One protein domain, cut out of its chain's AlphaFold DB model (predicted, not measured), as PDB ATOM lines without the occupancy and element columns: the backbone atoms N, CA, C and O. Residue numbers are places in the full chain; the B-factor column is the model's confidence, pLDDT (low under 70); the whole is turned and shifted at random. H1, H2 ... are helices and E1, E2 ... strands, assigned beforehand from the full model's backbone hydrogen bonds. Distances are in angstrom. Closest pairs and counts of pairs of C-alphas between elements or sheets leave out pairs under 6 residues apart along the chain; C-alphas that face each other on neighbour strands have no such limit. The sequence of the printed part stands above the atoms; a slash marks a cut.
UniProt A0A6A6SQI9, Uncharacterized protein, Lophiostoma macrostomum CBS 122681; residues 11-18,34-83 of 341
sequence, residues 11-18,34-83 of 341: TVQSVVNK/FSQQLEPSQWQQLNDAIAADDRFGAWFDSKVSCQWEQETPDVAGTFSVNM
ATOM      1  N   THR A  11     155.177 116.069 198.119       88.38
ATOM      2  CA  THR A  11     154.293 116.209 199.285       88.38
ATOM      3  C   THR A  11     152.902 116.633 198.835       88.38
ATOM      4  O   THR A  11     151.917 115.993 199.206       88.38
ATOM      5  N   VAL A  12     152.812 117.642 197.964       89.44
ATOM      6  CA  VAL A  12     151.536 118.104 197.390       89.44
ATOM      7  C   VAL A  12     150.882 116.990 196.570       89.44
ATOM      8  O   VAL A  12     149.703 116.689 196.760       89.44
ATOM      9  N   GLN A  13     151.652 116.289 195.731       87.56
ATOM     10  CA  GLN A  13     151.154 115.148 194.960       87.56
ATOM     11  C   GLN A  13     150.636 114.017 195.862       87.56
ATOM     12  O   GLN A  13     149.617 113.395 195.555       87.56
ATOM     13  N   SER A  14     151.300 113.758 196.994       86.38
ATOM     14  CA  SER A  14     150.845 112.784 197.992       86.38
ATOM     15  C   SER A  14     149.482 113.168 198.579       86.38
ATOM     16  O   SER A  14     148.583 112.326 198.641       86.38
ATOM     17  N   VAL A  15     149.284 114.441 198.937       87.62
ATOM     18  CA  VAL A  15     147.998 114.941 199.449       87.62
ATOM     19  C   VAL A  15     146.896 114.858 198.391       87.62
ATOM     20  O   VAL A  15     145.819 114.330 198.673       87.62
ATOM     21  N   VAL A  16     147.170 115.281 197.154       88.38
ATOM     22  CA  VAL A  16     146.225 115.159 196.030       88.38
ATOM     23  C   VAL A  16     145.828 113.699 195.805       88.38
ATOM     24  O   VAL A  16     144.645 113.395 195.649       88.38
ATOM     25  N   ASN A  17     146.784 112.768 195.846       85.25
ATOM     26  CA  ASN A  17     146.506 111.341 195.680       85.25
ATOM     27  C   ASN A  17     145.599 110.801 196.796       85.25
ATOM     28  O   ASN A  17     144.674 110.036 196.503       85.25
ATOM     29  N   LYS A  18     145.824 111.218 198.051       84.00
ATOM     30  CA  LYS A  18     144.955 110.878 199.193       84.00
ATOM     31  C   LYS A  18     143.533 111.412 198.981       84.00
ATOM     32  O   LYS A  18     142.579 110.645 199.091       84.00
ATOM     33  N   PHE A  34     143.134 112.397 207.578       71.06
ATOM     34  CA  PHE A  34     144.585 112.517 207.503       71.06
ATOM     35  C   PHE A  34     145.032 113.947 207.736       71.06
ATOM     36  O   PHE A  34     144.363 114.888 207.322       71.06
ATOM     37  N   SER A  35     146.217 114.085 208.319       79.31
ATOM     38  CA  SER A  35     146.895 115.366 208.480       79.31
ATOM     39  C   SER A  35     148.269 115.315 207.826       79.31
ATOM     40  O   SER A  35     148.913 114.264 207.771       79.31
ATOM     41  N   GLN A  36     148.709 116.448 207.298       83.62
ATOM     42  CA  GLN A  36     149.982 116.618 206.622       83.62
ATOM     43  C   GLN A  36     150.502 118.025 206.907       83.62
ATOM     44  O   GLN A  36     149.805 119.006 206.664       83.62
ATOM     45  N   GLN A  37     151.738 118.132 207.394       87.19
ATOM     46  CA  GLN A  37     152.412 119.427 207.420       87.19
ATOM     47  C   GLN A  37     152.749 119.854 205.996       87.19
ATOM     48  O   GLN A  37     153.283 119.047 205.230       87.19
ATOM     49  N   LEU A  38     152.426 121.102 205.670       85.75
ATOM     50  CA  LEU A  38     152.769 121.742 204.409       85.75
ATOM     51  C   LEU A  38     153.475 123.066 204.706       85.75
ATOM     52  O   LEU A  38     153.201 123.738 205.696       85.75
ATOM     53  N   GLU A  39     154.386 123.467 203.838       88.88
ATOM     54  CA  GLU A  39     154.848 124.849 203.785       88.88
ATOM     55  C   GLU A  39     153.759 125.755 203.179       88.88
ATOM     56  O   GLU A  39     152.902 125.267 202.434       88.88
ATOM     57  N   PRO A  40     153.792 127.080 203.413       83.88
ATOM     58  CA  PRO A  40     152.825 128.011 202.817       83.88
ATOM     59  C   PRO A  40     152.777 127.913 201.282       83.88
ATOM     60  O   PRO A  40     151.712 127.936 200.667       83.88
ATOM     61  N   SER A  41     153.943 127.724 200.658       86.69
ATOM     62  CA  SER A  41     154.093 127.520 199.213       86.69
ATOM     63  C   SER A  41     153.458 126.208 198.730       86.69
ATOM     64  O   SER A  41     152.866 126.165 197.653       86.69
ATOM     65  N   GLN A  42     153.544 125.142 199.529       90.19
ATOM     66  CA  GLN A  42     152.938 123.839 199.245       90.19
ATOM     67  C   GLN A  42     151.418 123.876 199.437       90.19
ATOM     68  O   GLN A  42     150.689 123.267 198.657       90.19
ATOM     69  N   TRP A  43     150.932 124.620 200.432       88.19
ATOM     70  CA  TRP A  43     149.506 124.886 200.614       88.19
ATOM     71  C   TRP A  43     148.914 125.633 199.411       88.19
ATOM     72  O   TRP A  43     147.882 125.220 198.881       88.19
ATOM     73  N   GLN A  44     149.599 126.665 198.908       86.69
ATOM     74  CA  GLN A  44     149.173 127.360 197.691       86.69
ATOM     75  C   GLN A  44     149.123 126.411 196.482       86.69
ATOM     76  O   GLN A  44     148.109 126.352 195.792       86.69
ATOM     77  N   GLN A  45     150.169 125.605 196.271       88.25
ATOM     78  CA  GLN A  45     150.201 124.616 195.185       88.25
ATOM     79  C   GLN A  45     149.083 123.569 195.295       88.25
ATOM     80  O   GLN A  45     148.558 123.124 194.275       88.25
ATOM     81  N   LEU A  46     148.710 123.164 196.513       89.38
ATOM     82  CA  LEU A  46     147.588 122.255 196.739       89.38
ATOM     83  C   LEU A  46     146.258 122.894 196.312       89.38
ATOM     84  O   LEU A  46     145.487 122.244 195.608       89.38
ATOM     85  N   ASN A  47     146.012 124.152 196.686       87.06
ATOM     86  CA  ASN A  47     144.811 124.883 196.272       87.06
ATOM     87  C   ASN A  47     144.748 125.058 194.751       87.06
ATOM     88  O   ASN A  47     143.711 124.780 194.149       87.06
ATOM     89  N   ASP A  48     145.863 125.426 194.120       85.81
ATOM     90  CA  ASP A  48     145.946 125.557 192.663       85.81
ATOM     91  C   ASP A  48     145.656 124.210 191.969       85.81
ATOM     92  O   ASP A  48     144.923 124.155 190.979       85.81
ATOM     93  N   ALA A  49     146.165 123.098 192.514       85.81
ATOM     94  CA  ALA A  49     145.909 121.753 191.995       85.81
ATOM     95  C   ALA A  49     144.447 121.301 192.172       85.81
ATOM     96  O   ALA A  49     143.928 120.564 191.329       85.81
ATOM     97  N   ILE A  50     143.772 121.725 193.248       85.25
ATOM     98  CA  ILE A  50     142.339 121.472 193.463       85.25
ATOM     99  C   ILE A  50     141.504 122.286 192.466       85.25
ATOM    100  O   ILE A  50     140.615 121.730 191.819       85.25
ATOM    101  N   ALA A  51     141.828 123.571 192.299       82.81
ATOM    102  CA  ALA A  51     141.128 124.491 191.405       82.81
ATOM    103  C   ALA A  51     141.315 124.155 189.915       82.81
ATOM    104  O   ALA A  51     140.455 124.476 189.100       82.81
ATOM    105  N   ALA A  52     142.408 123.484 189.540       84.12
ATOM    106  CA  ALA A  52     142.695 123.118 188.152       84.12
ATOM    107  C   ALA A  52     141.726 122.076 187.542       84.12
ATOM    108  O   ALA A  52     141.663 121.947 186.318       84.12
ATOM    109  N   ASP A  53     140.979 121.317 188.356       83.19
ATOM    110  CA  ASP A  53     139.915 120.411 187.897       83.19
ATOM    111  C   ASP A  53     138.576 120.840 188.504       83.19
ATOM    112  O   ASP A  53     138.265 120.477 189.635       83.19
ATOM    113  N   ASP A  54     137.745 121.535 187.718       81.88
ATOM    114  CA  ASP A  54     136.419 122.024 188.129       81.88
ATOM    115  C   ASP A  54     135.563 120.957 188.829       81.88
ATOM    116  O   ASP A  54     134.823 121.242 189.769       81.88
ATOM    117  N   ARG A  55     135.640 119.692 188.388       78.31
ATOM    118  CA  ARG A  55     134.850 118.602 188.980       78.31
ATOM    119  C   ARG A  55     135.457 118.096 190.279       78.31
ATOM    120  O   ARG A  55     134.738 117.495 191.082       78.31
ATOM    121  N   PHE A  56     136.772 118.199 190.427       79.69
ATOM    122  CA  PHE A  56     137.472 117.871 191.660       79.69
ATOM    123  C   PHE A  56     137.296 118.983 192.687       79.69
ATOM    124  O   PHE A  56     136.886 118.654 193.794       79.69
ATOM    125  N   GLY A  57     137.462 120.249 192.297       79.12
ATOM    126  CA  GLY A  57     137.159 121.427 193.111       79.12
ATOM    127  C   GLY A  57     135.715 121.422 193.605       79.12
ATOM    128  O   GLY A  57     135.485 121.333 194.803       79.12
ATOM    129  N   ALA A  58     134.728 121.309 192.707       71.75
ATOM    130  CA  ALA A  58     133.319 121.261 193.115       71.75
ATOM    131  C   ALA A  58     132.983 120.081 194.049       71.75
ATOM    132  O   ALA A  58     132.071 120.165 194.874       71.75
ATOM    133  N   TRP A  59     133.681 118.946 193.922       79.44
ATOM    134  CA  TRP A  59     133.542 117.838 194.871       79.44
ATOM    135  C   TRP A  59     134.221 118.151 196.206       79.44
ATOM    136  O   TRP A  59     133.616 117.897 197.242       79.44
ATOM    137  N   PHE A  60     135.442 118.683 196.176       77.19
ATOM    138  CA  PHE A  60     136.215 119.061 197.353       77.19
ATOM    139  C   PHE A  60     135.408 120.053 198.197       77.19
ATOM    140  O   PHE A  60     135.031 119.722 199.317       77.19
ATOM    141  N   ASP A  61     134.972 121.150 197.583       69.50
ATOM    142  CA  ASP A  61     134.210 122.227 198.219       69.50
ATOM    143  C   ASP A  61     132.841 121.792 198.753       69.50
ATOM    144  O   ASP A  61     132.251 122.496 199.564       69.50
ATOM    145  N   SER A  62     132.285 120.667 198.285       60.94
ATOM    146  CA  SER A  62     130.945 120.203 198.684       60.94
ATOM    147  C   SER A  62     130.932 118.930 199.529       60.94
ATOM    148  O   SER A  62     129.855 118.509 199.977       60.94
ATOM    149  N   LYS A  63     132.076 118.252 199.682       64.94
ATOM    150  CA  LYS A  63     132.164 116.926 200.324       64.94
ATOM    151  C   LYS A  63     133.350 116.749 201.256       64.94
ATOM    152  O   LYS A  63     133.305 115.815 202.056       64.94
ATOM    153  N   VAL A  64     134.397 117.553 201.129       68.50
ATOM    154  CA  VAL A  64     135.603 117.423 201.942       68.50
ATOM    155  C   VAL A  64     135.551 118.472 203.037       68.50
ATOM    156  O   VAL A  64     135.498 119.659 202.742       68.50
ATOM    157  N   SER A  65     135.591 118.020 204.289       67.94
ATOM    158  CA  SER A  65     135.874 118.907 205.412       67.94
ATOM    159  C   SER A  65     137.384 118.983 205.589       67.94
ATOM    160  O   SER A  65     138.058 117.955 205.707       67.94
ATOM    161  N   CYS A  66     137.947 120.185 205.554       71.12
ATOM    162  CA  CYS A  66     139.383 120.372 205.721       71.12
ATOM    163  C   CYS A  66     139.717 121.563 206.613       71.12
ATOM    164  O   CYS A  66     138.947 122.512 206.746       71.12
ATOM    165  N   GLN A  67     140.896 121.505 207.217       71.75
ATOM    166  CA  GLN A  67     141.432 122.524 208.105       71.75
ATOM    167  C   GLN A  67     142.881 122.816 207.717       71.75
ATOM    168  O   GLN A  67     143.630 121.913 207.342       71.75
ATOM    169  N   TRP A  68     143.267 124.080 207.815       76.50
ATOM    170  CA  TRP A  68     144.627 124.571 207.663       76.50
ATOM    171  C   TRP A  68     144.988 125.402 208.892       76.50
ATOM    172  O   TRP A  68     144.552 126.546 209.044       76.50
ATOM    173  N   GLU A  69     145.789 124.813 209.777       72.94
ATOM    174  CA  GLU A  69     146.251 125.474 210.995       72.94
ATOM    175  C   GLU A  69     147.691 125.943 210.823       72.94
ATOM    176  O   GLU A  69     148.604 125.131 210.672       72.94
ATOM    177  N   GLN A  70     147.901 127.255 210.867       72.06
ATOM    178  CA  GLN A  70     149.212 127.864 210.695       72.06
ATOM    179  C   GLN A  70     149.444 128.908 211.787       72.06
ATOM    180  O   GLN A  70     148.649 129.834 211.932       72.06
ATOM    181  N   GLU A  71     150.532 128.751 212.550       61.34
ATOM    182  CA  GLU A  71     150.862 129.643 213.672       61.34
ATOM    183  C   GLU A  71     151.301 131.034 213.194       61.34
ATOM    184  O   GLU A  71     150.912 132.037 213.785       61.34
ATOM    185  N   THR A  72     152.088 131.107 212.114       64.31
ATOM    186  CA  THR A  72     152.498 132.364 211.469       64.31
ATOM    187  C   THR A  72     152.661 132.172 209.955       64.31
ATOM    188  O   THR A  72     152.991 131.061 209.534       64.31
ATOM    189  N   PRO A  73     152.482 133.222 209.124       67.56
ATOM    190  CA  PRO A  73     152.465 133.117 207.655       67.56
ATOM    191  C   PRO A  73     153.694 132.460 207.012       67.56
ATOM    192  O   PRO A  73     153.576 131.879 205.935       67.56
ATOM    193  N   ASP A  74     154.850 132.522 207.677       73.06
ATOM    194  CA  ASP A  74     156.127 132.007 207.168       73.06
ATOM    195  C   ASP A  74     156.477 130.605 207.693       73.06
ATOM    196  O   ASP A  74     157.469 130.007 207.276       73.06
ATOM    197  N   VAL A  75     155.685 130.066 208.623       78.25
ATOM    198  CA  VAL A  75     155.912 128.748 209.224       78.25
ATOM    199  C   VAL A  75     154.999 127.719 208.571       78.25
ATOM    200  O   VAL A  75     153.879 128.029 208.172       78.25
ATOM    201  N   ALA A  76     155.483 126.481 208.457       82.12
ATOM    202  CA  ALA A  76     154.680 125.364 207.982       82.12
ATOM    203  C   ALA A  76     153.384 125.228 208.799       82.12
ATOM    204  O   ALA A  76     153.401 125.256 210.031       82.12
ATOM    205  N   GLY A  77     152.264 125.069 208.101       78.12
ATOM    206  CA  GLY A  77     150.970 124.780 208.707       78.12
ATOM    207  C   GLY A  77     150.628 123.297 208.622       78.12
ATOM    208  O   GLY A  77     151.266 122.515 207.912       78.12
ATOM    209  N   THR A  78     149.606 122.890 209.362       80.56
ATOM    210  CA  THR A  78     149.054 121.537 209.305       80.56
ATOM    211  C   THR A  78     147.776 121.559 208.482       80.56
ATOM    212  O   THR A  78     146.780 122.154 208.890       80.56
ATOM    213  N   PHE A  79     147.805 120.891 207.329       82.69
ATOM    214  CA  PHE A  79     146.620 120.589 206.538       82.69
ATOM    215  C   PHE A  79     146.000 119.293 207.037       82.69
ATOM    216  O   PHE A  79     146.653 118.251 207.027       82.69
ATOM    217  N   SER A  80     144.738 119.343 207.430       73.25
ATOM    218  CA  SER A  80     143.974 118.191 207.893       73.25
ATOM    219  C   SER A  80     142.737 118.024 207.032       73.25
ATOM    220  O   SER A  80     141.991 118.971 206.815       73.25
ATOM    221  N   VAL A  81     142.501 116.810 206.553       71.25
ATOM    222  CA  VAL A  81     141.216 116.401 205.998       71.25
ATOM    223  C   VAL A  81     140.481 115.651 207.080       71.25
ATOM    224  O   VAL A  81     140.847 114.530 207.450       71.25
ATOM    225  N   ASN A  82     139.418 116.280 207.550       62.25
ATOM    226  CA  ASN A  82     138.461 115.643 208.413       62.25
ATOM    227  C   ASN A  82     137.521 114.869 207.510       62.25
ATOM    228  O   ASN A  82     136.826 115.412 206.652       62.25
ATOM    229  N   MET A  83     137.501 113.556 207.681       55.50
ATOM    230  CA  MET A  83     136.421 112.815 207.071       55.50
ATOM    231  C   MET A  83     135.123 113.228 207.747       55.50
ATOM    232  O   MET A  83     135.098 113.291 208.985       55.50
TER     233      MET A  83
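Overview. This is residues 11 to 18 and 34 to 83 of the 341 residues of an uncharacterized protein of Lophiostoma macrostomum CBS 122681 (UniProt A0A6A6SQI9). Helices H1 and H2 cover one face of a three-stranded antiparallel sheet, E1 - E3 - E2, making two layers; H3 makes a corner with H2 at one end. The printed part has 58 residues, with named elements in the order H1 E1 H2 H3 E2 E3, mixed helices and strands. It is compact, radius of gyration of the C-alphas 11.1 A, spanning 31 by 22 by 18 A.

Along the chain. H1, residues 11 to 18, begins at C-alpha 11 (154.293, 116.209, 199.285). E1 is residues 34 to 38, H2 40 to 51, 16.7 A long, H3 54 to 63, E2 65 to 69, and E3 77 to 82, 15.5 A long, ending at C-alpha 82 (138.461, 115.643, 208.413).

Arrangement. H1 is on the sheet, over E1, at a height over the sheet of 9.9 A. H2 is on the same face; it touches H1, closest C-alphas Val 12 and Leu 46, 5.8 A, at a steep tilt of 38 degrees, the same way. H2 and H3 touch only at the corner, closest C-alphas Ile 50 and Gly 57, 5.2 A. N 36 and O 79 of E1 and E3, 2.7 A, and N 67 and O 80 of the hairpin E2 and E3, 2.8 A, are within hydrogen-bond range. E1, H2 H3, E2 form a split strand-helix-strand unit, E3 between its strands, with a right-handed crossover. In H1, H2 and H3 every O i to N i+4 pair is within hydrogen-bond range.

Size, cuts and confidence. Residues 19 to 33 are not printed; C-alphas 18 and 34 are 8.5 A apart. Of the links printed whole, none is long. pLDDT is under 70 at residues 61 to 65, 71 to 73 and 82 to 83.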